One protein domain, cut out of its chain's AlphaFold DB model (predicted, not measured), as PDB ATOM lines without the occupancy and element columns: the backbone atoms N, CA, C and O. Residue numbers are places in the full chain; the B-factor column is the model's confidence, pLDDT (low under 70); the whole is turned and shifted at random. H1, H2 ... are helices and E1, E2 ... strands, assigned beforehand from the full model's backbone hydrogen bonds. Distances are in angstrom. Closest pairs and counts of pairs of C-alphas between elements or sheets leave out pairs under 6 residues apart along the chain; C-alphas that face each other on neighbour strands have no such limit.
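This is residues 4 to 85 of the 152 residues of the protein "Transposase DDE domain-containing protein" of Nitrosomonas communis (UniProt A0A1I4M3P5). A strongly twisted sheet curls round one helix, H2, making two layers; H1 only grazes the sheet. The strands E1-E2-E3-E4 form a meander, each antiparallel to the one before. The printed part, 82 residues, runs H1, E1 to E4, H2: mixed class, compact, radius of gyration of the C-alphas 13.4 A, spans 41 by 34 by 19 A.

Find E1, residues 12 to 18, from C-alpha 12 at (101.276, 106.373, 141.818). E2, residues 21 to 34, bends by 70 degrees at residue 24. E3 is residues 40 to 51, 34.0 A long; E4 is 61 to 65. H1 is 4 to 7; H2, 72 to 85, ends at (123.690, 89.353, 136.423).

Across the hairpins find N 14 and O 25, N 28 and O 46, N 45 and O 63, each 2.9 A apart. H2 and E3 are closest at C-alphas 72 and 45, 6.1 A. In H2, 6 of 10 O i to N i+4 pairs are within hydrogen-bond range.

C-alphas 38 and 53 are farthest apart, 42.0 A. The printed part has no cut or long link; no printed residue is under 70 pLDDT.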
ATOM      1  N   ASP A   4      89.776  95.080 135.259       85.31
ATOM      2  CA  ASP A   4      89.067  96.267 135.752       85.31
ATOM      3  C   ASP A   4      89.386  96.558 137.222       85.31
ATOM      4  O   ASP A   4      89.616  97.705 137.595       85.31
ATOM      5  N   ALA A   5      89.519  95.515 138.047       84.50
ATOM      6  CA  ALA A   5      89.929  95.669 139.440       84.50
ATOM      7  C   ALA A   5      91.354  96.236 139.568       84.50
ATOM      8  O   ALA A   5      91.627  96.989 140.495       84.50
ATOM      9  N   ILE A   6      92.253  95.910 138.630       84.50
ATOM     10  CA  ILE A   6      93.618  96.460 138.602       84.50
ATOM     11  C   ILE A   6      93.590  97.942 138.212       84.50
ATOM     12  O   ILE A   6      94.325  98.736 138.790       84.50
ATOM     13  N   ARG A   7      92.735  98.342 137.260       84.50
ATOM     14  CA  ARG A   7      92.605  99.749 136.836       84.50
ATOM     15  C   ARG A   7      92.108 100.663 137.952       84.50
ATOM     16  O   ARG A   7      92.510 101.821 137.985       84.50
ATOM     17  N   ASN A   8      91.288 100.126 138.852       88.62
ATOM     18  CA  ASN A   8      90.745 100.849 140.000       88.62
ATOM     19  C   ASN A   8      91.741 101.000 141.163       88.62
ATOM     20  O   ASN A   8      91.439 101.708 142.120       88.62
ATOM     21  N   LEU A   9      92.908 100.345 141.114       90.62
ATOM     22  CA  LEU A   9      93.953 100.563 142.111       90.62
ATOM     23  C   LEU A   9      94.531 101.980 141.983       90.62
ATOM     24  O   LEU A   9      94.654 102.484 140.859       90.62
ATOM     25  N   PRO A  10      94.940 102.597 143.109       90.06
ATOM     26  CA  PRO A  10      95.578 103.903 143.083       90.06
ATOM     27  C   PRO A  10      96.820 103.842 142.195       90.06
ATOM     28  O   PRO A  10      97.664 102.955 142.342       90.06
ATOM     29  N   LEU A  11      96.880 104.769 141.242       92.44
ATOM     30  CA  LEU A  11      98.035 104.960 140.383       92.44
ATOM     31  C   LEU A  11      98.977 105.944 141.069       92.44
ATOM     32  O   LEU A  11      98.578 107.063 141.388       92.44
ATOM     33  N   THR A  12     100.215 105.525 141.278       92.00
ATOM     34  CA  THR A  12     101.276 106.373 141.818       92.00
ATOM     35  C   THR A  12     102.307 106.606 140.723       92.00
ATOM     36  O   THR A  12     102.840 105.650 140.161       92.00
ATOM     37  N   GLU A  13     102.570 107.869 140.401       92.62
ATOM     38  CA  GLU A  13     103.616 108.253 139.454       92.62
ATOM     39  C   GLU A  13     104.868 108.658 140.228       92.62
ATOM     40  O   GLU A  13     104.815 109.550 141.076       92.62
ATOM     41  N   VAL A  14     105.992 107.999 139.952       92.19
ATOM     42  CA  VAL A  14     107.243 108.209 140.689       92.19
ATOM     43  C   VAL A  14     108.407 108.330 139.717       92.19
ATOM     44  O   VAL A  14     108.463 107.637 138.699       92.19
ATOM     45  N   LYS A  15     109.359 109.209 140.029       91.75
ATOM     46  CA  LYS A  15     110.665 109.247 139.363       91.75
ATOM     47  C   LYS A  15     111.648 108.425 140.178       91.75
ATOM     48  O   LYS A  15     111.903 108.756 141.329       91.75
ATOM     49  N   LEU A  16     112.194 107.376 139.576       89.00
ATOM     50  CA  LEU A  16     113.143 106.476 140.226       89.00
ATOM     51  C   LEU A  16     114.426 106.397 139.402       89.00
ATOM     52  O   LEU A  16     114.383 106.313 138.173       89.00
ATOM     53  N   THR A  17     115.577 106.385 140.070       87.25
ATOM     54  CA  THR A  17     116.862 106.130 139.412       87.25
ATOM     55  C   THR A  17     117.032 104.622 139.225       87.25
ATOM     56  O   THR A  17     117.388 103.898 140.153       87.25
ATOM     57  N   LEU A  18     116.742 104.129 138.022       84.06
ATOM     58  CA  LEU A  18     116.804 102.713 137.660       84.06
ATOM     59  C   LEU A  18     117.831 102.519 136.541       84.06
ATOM     60  O   LEU A  18     117.866 103.277 135.577       84.06
ATOM     61  N   TYR A  19     118.670 101.486 136.653       77.31
ATOM     62  CA  TYR A  19     119.705 101.168 135.654       77.31
ATOM     63  C   TYR A  19     120.669 102.337 135.357       77.31
ATOM     64  O   TYR A  19     121.082 102.537 134.214       77.31
ATOM     65  N   GLY A  20     120.993 103.142 136.375       78.56
ATOM     66  CA  GLY A  20     121.872 104.308 136.236       78.56
ATOM     67  C   GLY A  20     121.248 105.504 135.503       78.56
ATOM     68  O   GLY A  20     121.975 106.415 135.112       78.56
ATOM     69  N   LYS A  21     119.924 105.515 135.287       84.69
ATOM     70  CA  LYS A  21     119.189 106.625 134.661       84.69
ATOM     71  C   LYS A  21     117.942 106.980 135.465       84.69
ATOM     72  O   LYS A  21     117.348 106.118 136.106       84.69
ATOM     73  N   GLU A  22     117.525 108.241 135.420       86.94
ATOM     74  CA  GLU A  22     116.222 108.632 135.960       86.94
ATOM     75  C   GLU A  22     115.105 108.171 135.029       86.94
ATOM     76  O   GLU A  22     115.116 108.444 133.830       86.94
ATOM     77  N   GLN A  23     114.134 107.468 135.597       88.06
ATOM     78  CA  GLN A  23     113.038 106.861 134.871       88.06
ATOM     79  C   GLN A  23     111.721 107.228 135.551       88.06
ATOM     80  O   GLN A  23     111.543 107.009 136.748       88.06
ATOM     81  N   LEU A  24     110.779 107.777 134.780       92.56
ATOM     82  CA  LEU A  24     109.406 107.974 135.243       92.56
ATOM     83  C   LEU A  24     108.670 106.627 135.184       92.56
ATOM     84  O   LEU A  24     108.743 105.920 134.166       92.56
ATOM     85  N   VAL A  25     107.994 106.281 136.277       93.56
ATOM     86  CA  VAL A  25     107.343 104.987 136.485       93.56
ATOM     87  C   VAL A  25     105.918 105.183 136.986       93.56
ATOM     88  O   VAL A  25     105.674 105.937 137.924       93.56
ATOM     89  N   HIS A  26     104.987 104.448 136.390       94.50
ATOM     90  CA  HIS A  26     103.653 104.237 136.936       94.50
ATOM     91  C   HIS A  26     103.644 102.994 137.799       94.50
ATOM     92  O   HIS A  26     104.123 101.952 137.362       94.50
ATOM     93  N   LEU A  27     103.072 103.092 138.992       93.69
ATOM     94  CA  LEU A  27     102.983 101.997 139.945       93.69
ATOM     95  C   LEU A  27     101.542 101.799 140.395       93.69
ATOM     96  O   LEU A  27     100.835 102.745 140.739       93.69
ATOM     97  N   ARG A  28     101.119 100.537 140.429       94.75
ATOM     98  CA  ARG A  28      99.912 100.087 141.129       94.75
ATOM     99  C   ARG A  28     100.284  98.898 141.991       94.75
ATOM    100  O   ARG A  28     100.950  97.980 141.516       94.75
ATOM    101  N   THR A  29      99.840  98.886 143.241       94.94
ATOM    102  CA  THR A  29     100.192  97.828 144.191       94.94
ATOM    103  C   THR A  29      98.970  97.290 144.913       94.94
ATOM    104  O   THR A  29      98.029  98.022 145.208       94.94
ATOM    105  N   VAL A  30      99.013  96.004 145.253       94.50
ATOM    106  CA  VAL A  30      98.058  95.361 146.161       94.50
ATOM    107  C   VAL A  30      98.746  94.211 146.892       94.50
ATOM    108  O   VAL A  30      99.663  93.593 146.351       94.50
ATOM    109  N   VAL A  31      98.305  93.908 148.110       93.94
ATOM    110  CA  VAL A  31      98.684  92.669 148.801       93.94
ATOM    111  C   VAL A  31      97.579  91.649 148.565       93.94
ATOM    112  O   VAL A  31      96.404  91.937 148.787       93.94
ATOM    113  N   ALA A  32      97.943  90.471 148.066       91.75
ATOM    114  CA  ALA A  32      96.991  89.430 147.711       91.75
ATOM    115  C   ALA A  32      97.518  88.041 148.070       91.75
ATOM    116  O   ALA A  32      98.720  87.784 148.083       91.75
ATOM    117  N   ILE A  33      96.589  87.120 148.313       92.19
ATOM    118  CA  ILE A  33      96.892  85.702 148.492       92.19
ATOM    119  C   ILE A  33      97.073  85.064 147.114       92.19
ATOM    120  O   ILE A  33      96.199  85.161 146.246       92.19
ATOM    121  N   THR A  34      98.190  84.369 146.913       90.38
ATOM    122  CA  THR A  34      98.479  83.671 145.655       90.38
ATOM    123  C   THR A  34      98.247  82.175 145.764       90.38
ATOM    124  O   THR A  34      98.874  81.467 146.545       90.38
ATOM    125  N   ARG A  35      97.353  81.659 144.913       89.25
ATOM    126  CA  ARG A  35      97.008  80.226 144.897       89.25
ATOM    127  C   ARG A  35      98.165  79.335 144.445       89.25
ATOM    128  O   ARG A  35      98.278  78.218 144.928       89.25
ATOM    129  N   PHE A  36      99.004  79.817 143.529       90.44
ATOM    130  CA  PHE A  36     100.117  79.034 142.982       90.44
ATOM    131  C   PHE A  36     101.357  79.021 143.889       90.44
ATOM    132  O   PHE A  36     102.203  78.153 143.726       90.44
ATOM    133  N   LEU A  37     101.441  79.933 144.865       88.81
ATOM    134  CA  LEU A  37     102.435  79.899 145.945       88.81
ATOM    135  C   LEU A  37     101.796  79.363 147.228       88.81
ATOM    136  O   LEU A  37     101.967  79.931 148.301       88.81
ATOM    137  N   THR A  38     100.995  78.301 147.108       90.88
ATOM    138  CA  THR A  38     100.451  77.575 148.270       90.88
ATOM    139  C   THR A  38      99.646  78.444 149.251       90.88
ATOM    140  O   THR A  38      99.545  78.126 150.430       90.88
ATOM    141  N   GLY A  39      99.042  79.539 148.778       89.94
ATOM    142  CA  GLY A  39      98.300  80.473 149.630       89.94
ATOM    143  C   GLY A  39      99.168  81.525 150.325       89.94
ATOM    144  O   GLY A  39      98.689  82.180 151.246       89.94
ATOM    145  N   ALA A  40     100.414  81.721 149.892       92.31
ATOM    146  CA  ALA A  40     101.276  82.772 150.416       92.31
ATOM    147  C   ALA A  40     100.724  84.170 150.099       92.31
ATOM    148  O   ALA A  40     100.192  84.432 149.007       92.31
ATOM    149  N   LEU A  41     100.891  85.077 151.063       94.44
ATOM    150  CA  LEU A  41     100.698  86.504 150.856       94.44
ATOM    151  C   LEU A  41     101.853  87.037 150.017       94.44
ATOM    152  O   LEU A  41     103.018  86.792 150.316       94.44
ATOM    153  N   VAL A  42     101.512  87.772 148.967       94.94
ATOM    154  CA  VAL A  42     102.487  88.479 148.147       94.94
ATOM    155  C   VAL A  42     102.022  89.897 147.901       94.94
ATOM    156  O   VAL A  42     100.823  90.184 147.811       94.94
ATOM    157  N   ARG A  43     102.990  90.782 147.712       95.06
ATOM    158  CA  ARG A  43     102.757  92.092 147.132       95.06
ATOM    159  C   ARG A  43     102.863  91.978 145.617       95.06
ATOM    160  O   ARG A  43     103.897  91.588 145.078       95.06
ATOM    161  N   ALA A  44     101.773  92.303 144.937       94.62
ATOM    162  CA  ALA A  44     101.721  92.399 143.489       94.62
ATOM    163  C   ALA A  44     101.900  93.859 143.075       94.62
ATOM    164  O   ALA A  44     101.140  94.726 143.509       94.62
ATOM    165  N   VAL A  45     102.910  94.112 142.245       95.06
ATOM    166  CA  VAL A  45     103.282  95.442 141.758       95.06
ATOM    167  C   VAL A  45     103.175  95.451 140.240       95.06
ATOM    168  O   VAL A  45     103.940  94.776 139.549       95.06
ATOM    169  N   TRP A  46     102.226  96.217 139.713       95.06
ATOM    170  CA  TRP A  46     102.156  96.522 138.289       95.06
ATOM    171  C   TRP A  46     102.917  97.800 138.013       95.06
ATOM    172  O   TRP A  46     102.742  98.782 138.737       95.06
ATOM    173  N   TYR A  47     103.734  97.781 136.963       93.88
ATOM    174  CA  TYR A  47     104.525  98.939 136.595       93.88
ATOM    175  C   TYR A  47     104.662  99.141 135.086       93.88
ATOM    176  O   TYR A  47     104.725  98.173 134.318       93.88
ATOM    177  N   ASP A  48     104.758 100.414 134.700       93.75
ATOM    178  CA  ASP A  48     105.029 100.889 133.343       93.75
ATOM    179  C   ASP A  48     106.172 101.907 133.389       93.75
ATOM    180  O   ASP A  48     106.192 102.783 134.250       93.75
ATOM    181  N   PHE A  49     107.107 101.828 132.444       92.56
ATOM    182  CA  PHE A  49     108.114 102.870 132.228       92.56
ATOM    183  C   PHE A  49     107.674 103.854 131.153       92.56
ATOM    184  O   PHE A  49     107.153 103.427 130.119       92.56
ATOM    185  N   TYR A  50     107.943 105.137 131.366       91.38
ATOM    186  CA  TYR A  50     107.788 106.162 130.341       91.38
ATOM    187  C   TYR A  50     108.990 106.185 129.389       91.38
ATOM    188  O   TYR A  50     110.113 106.476 129.797       91.38
ATOM    189  N   ASP A  51     108.777 105.890 128.113       87.25
ATOM    190  CA  ASP A  51     109.818 106.031 127.095       87.25
ATOM    191  C   ASP A  51     109.909 107.511 126.688       87.25
ATOM    192  O   ASP A  51     108.996 108.041 126.051       87.25
ATOM    193  N   THR A  52     110.989 108.194 127.083       84.00
ATOM    194  CA  THR A  52     111.196 109.618 126.774       84.00
ATOM    195  C   THR A  52     111.385 109.869 125.284       84.00
ATOM    196  O   THR A  52     110.942 110.904 124.790       84.00
ATOM    197  N   ASP A  53     112.003 108.927 124.570       84.12
ATOM    198  CA  ASP A  53     112.348 109.085 123.156       84.12
ATOM    199  C   ASP A  53     111.106 108.930 122.278       84.12
ATOM    200  O   ASP A  53     110.940 109.628 121.278       84.12
ATOM    201  N   LYS A  54     110.211 108.019 122.664       85.38
ATOM    202  CA  LYS A  54     108.993 107.709 121.903       85.38
ATOM    203  C   LYS A  54     107.724 108.336 122.481       85.38
ATOM    204  O   LYS A  54     106.654 108.155 121.904       85.38
ATOM    205  N   GLN A  55     107.846 109.049 123.601       87.19
ATOM    206  CA  GLN A  55     106.762 109.735 124.313       87.19
ATOM    207  C   GLN A  55     105.543 108.846 124.600       87.19
ATOM    208  O   GLN A  55     104.395 109.275 124.477       87.19
ATOM    209  N   TYR A  56     105.775 107.588 124.982       91.50
ATOM    210  CA  TYR A  56     104.693 106.675 125.346       91.50
ATOM    211  C   TYR A  56     105.033 105.810 126.559       91.50
ATOM    212  O   TYR A  56     106.192 105.513 126.853       91.50
ATOM    213  N   TRP A  57     103.987 105.352 127.246       89.00
ATOM    214  CA  TRP A  57     104.100 104.388 128.336       89.00
ATOM    215  C   TRP A  57     104.295 102.975 127.805       89.00
ATOM    216  O   TRP A  57     103.493 102.455 127.027       89.00
ATOM    217  N   SER A  58     105.385 102.345 128.226       91.19
ATOM    218  CA  SER A  58     105.667 100.954 127.895       91.19
ATOM    219  C   SER A  58     104.577 100.012 128.414       91.19
ATOM    220  O   SER A  58     103.769 100.350 129.272       91.19
ATOM    221  N   LYS A  59     104.552  98.796 127.863       91.25
ATOM    222  CA  LYS A  59     103.587  97.768 128.256       91.25
ATOM    223  C   LYS A  59     103.704  97.434 129.747       91.25
ATOM    224  O   LYS A  59     104.807  97.139 130.209       91.25
ATOM    225  N   THR A  60     102.552  97.312 130.405       92.38
ATOM    226  CA  THR A  60     102.442  96.910 131.809       92.38
ATOM    227  C   THR A  60     103.038  95.558 132.105       92.38
ATOM    228  O   THR A  60     102.760  94.553 131.441       92.38
ATOM    229  N   ARG A  61     103.866  95.555 133.147       93.62
ATOM    230  CA  ARG A  61     104.567  94.397 133.691       93.62
ATOM    231  C   ARG A  61     104.121  94.173 135.126       93.62
ATOM    232  O   ARG A  61     103.655  95.094 135.786       93.62
ATOM    233  N   LEU A  62     104.261  92.937 135.587       94.12
ATOM    234  CA  LEU A  62     103.879  92.510 136.927       94.12
ATOM    235  C   LEU A  62     105.101  91.942 137.646       94.12
ATOM    236  O   LEU A  62     105.763  91.050 137.115       94.12
ATOM    237  N   LEU A  63     105.356  92.433 138.854       94.31
ATOM    238  CA  LEU A  63     106.263  91.832 139.824       94.31
ATOM    239  C   LEU A  63     105.455  91.269 140.983       94.31
ATOM    240  O   LEU A  63     104.467  91.861 141.415       94.31
ATOM    241  N   LEU A  64     105.898  90.125 141.487       94.50
ATOM    242  CA  LEU A  64     105.366  89.508 142.690       94.50
ATOM    243  C   LEU A  64     106.517  89.383 143.680       94.50
ATOM    244  O   LEU A  64     107.555  88.822 143.331       94.50
ATOM    245  N   ALA A  65     106.324  89.916 144.879       94.75
ATOM    246  CA  ALA A  65     107.289  89.851 145.968       94.75
ATOM    247  C   ALA A  65     106.647  89.191 147.188       94.75
ATOM    248  O   ALA A  65     105.498  89.483 147.527       94.75
ATOM    249  N   THR A  66     107.389  88.301 147.838       93.69
ATOM    250  CA  THR A  66     106.999  87.663 149.104       93.69
ATOM    251  C   THR A  66     107.147  88.612 150.289       93.69
ATOM    252  O   THR A  66     106.494  88.446 151.313       93.69
ATOM    253  N   GLU A  67     107.970  89.642 150.134       92.50
ATOM    254  CA  GLU A  67     108.276  90.659 151.128       92.50
ATOM    255  C   GLU A  67     107.149  91.699 151.145       92.50
ATOM    256  O   GLU A  67     107.220  92.751 150.508       92.50
ATOM    257  N   THR A  68     106.065  91.392 151.859       92.44
ATOM    258  CA  THR A  68     104.880  92.260 151.945       92.44
ATOM    259  C   THR A  68     105.151  93.592 152.630       92.44
ATOM    260  O   THR A  68     104.449  94.561 152.337       92.44
ATOM    261  N   GLU A  69     106.167  93.656 153.488       93.12
ATOM    262  CA  GLU A  69     106.541  94.859 154.241       93.12
ATOM    263  C   GLU A  69     107.198  95.935 153.370       93.12
ATOM    264  O   GLU A  69     107.118  97.118 153.690       93.12
ATOM    265  N   LEU A  70     107.814  95.543 152.250       92.94
ATOM    266  CA  LEU A  70     108.482  96.481 151.355       92.94
ATOM    267  C   LEU A  70     107.469  97.275 150.531       92.94
ATOM    268  O   LEU A  70     106.437  96.757 150.085       92.94
ATOM    269  N   SER A  71     107.788  98.540 150.280       93.19
ATOM    270  CA  SER A  71     107.035  99.379 149.355       93.19
ATOM    271  C   SER A  71     107.199  98.901 147.907       93.19
ATOM    272  O   SER A  71     108.133  98.182 147.543       93.19
ATOM    273  N   ALA A  72     106.275  99.320 147.040       92.75
ATOM    274  CA  ALA A  72     106.344  98.994 145.617       92.75
ATOM    275  C   ALA A  72     107.608  99.563 144.944       92.75
ATOM    276  O   ALA A  72     108.170  98.923 144.056       92.75
ATOM    277  N   GLU A  73     108.059 100.739 145.388       93.19
ATOM    278  CA  GLU A  73     109.272 101.399 144.899       93.19
ATOM    279  C   GLU A  73     110.527 100.610 145.286       93.19
ATOM    280  O   GLU A  73     111.357 100.318 144.424       93.19
ATOM    281  N   GLU A  74     110.638 100.181 146.547       93.25
ATOM    282  CA  GLU A  74     111.761  99.363 147.028       93.25
ATOM    283  C   GLU A  74     111.835  98.018 146.304       93.25
ATOM    284  O   GLU A  74     112.912  97.605 145.871       93.25
ATOM    285  N   ILE A  75     110.692  97.353 146.101       94.44
ATOM    286  CA  ILE A  75     110.626  96.103 145.329       94.44
ATOM    287  C   ILE A  75     111.115  96.328 143.901       94.44
ATOM    288  O   ILE A  75     111.887  95.520 143.379       94.44
ATOM    289  N   LEU A  76     110.691  97.419 143.258       92.94
ATOM    290  CA  LEU A  76     111.128  97.730 141.902       92.94
ATOM    291  C   LEU A  76     112.631  98.035 141.847       92.94
ATOM    292  O   LEU A  76     113.310  97.560 140.934       92.94
ATOM    293  N   HIS A  77     113.169  98.759 142.830       90.88
ATOM    294  CA  HIS A  77     114.603  99.021 142.958       90.88
ATOM    295  C   HIS A  77     115.415  97.737 143.141       90.88
ATOM    296  O   HIS A  77     116.403  97.521 142.435       90.88
ATOM    297  N   LEU A  78     114.988  96.852 144.042       91.56
ATOM    298  CA  LEU A  78     115.625  95.551 144.241       91.56
ATOM    299  C   LEU A  78     115.556  94.704 142.971       91.56
ATOM    300  O   LEU A  78     116.557  94.111 142.565       91.56
ATOM    301  N   TYR A  79     114.407  94.698 142.294       92.06
ATOM    302  CA  TYR A  79     114.253  93.985 141.035       92.06
ATOM    303  C   TYR A  79     115.149  94.554 139.931       92.06
ATOM    304  O   TYR A  79     115.699  93.788 139.145       92.06
ATOM    305  N   ALA A  80     115.370  95.870 139.878       89.06
ATOM    306  CA  ALA A  80     116.271  96.475 138.897       89.06
ATOM    307  C   ALA A  80     117.716  95.966 139.041       89.06
ATOM    308  O   ALA A  80     118.391  95.734 138.033       89.06
ATOM    309  N   ARG A  81     118.167  95.666 140.270       86.88
ATOM    310  CA  ARG A  81     119.492  95.064 140.522       86.88
ATOM    311  C   ARG A  81     119.658  93.687 139.883       86.88
ATOM    312  O   ARG A  81     120.790  93.282 139.627       86.88
ATOM    313  N   ARG A  82     118.563  92.987 139.550       88.69
ATOM    314  CA  ARG A  82     118.601  91.713 138.811       88.69
ATOM    315  C   ARG A  82     119.429  91.828 137.534       88.69
ATOM    316  O   ARG A  82     120.133  90.883 137.196       88.69
ATOM    317  N   TRP A  83     119.371  92.963 136.833       83.56
ATOM    318  CA  TRP A  83     120.112  93.151 135.581       83.56
ATOM    319  C   TRP A  83     121.636  93.114 135.765       83.56
ATOM    320  O   TRP A  83     122.365  92.843 134.814       83.56
ATOM    321  N   GLY A  84     122.128  93.283 136.997       78.94
ATOM    322  CA  GLY A  84     123.539  93.110 137.341       78.94
ATOM    323  C   GLY A  84     124.098  91.711 137.049       78.94
ATOM    324  O   GLY A  84     125.312  91.567 136.946       78.94
ATOM    325  N   ILE A  85     123.250  90.691 136.852       81.88
ATOM    326  CA  ILE A  85     123.690  89.353 136.423       81.88
ATOM    327  C   ILE A  85     123.961  89.257 134.911       81.88
ATOM    328  O   ILE A  85     124.656  88.351 134.463       81.88
TER     329      ILE A  85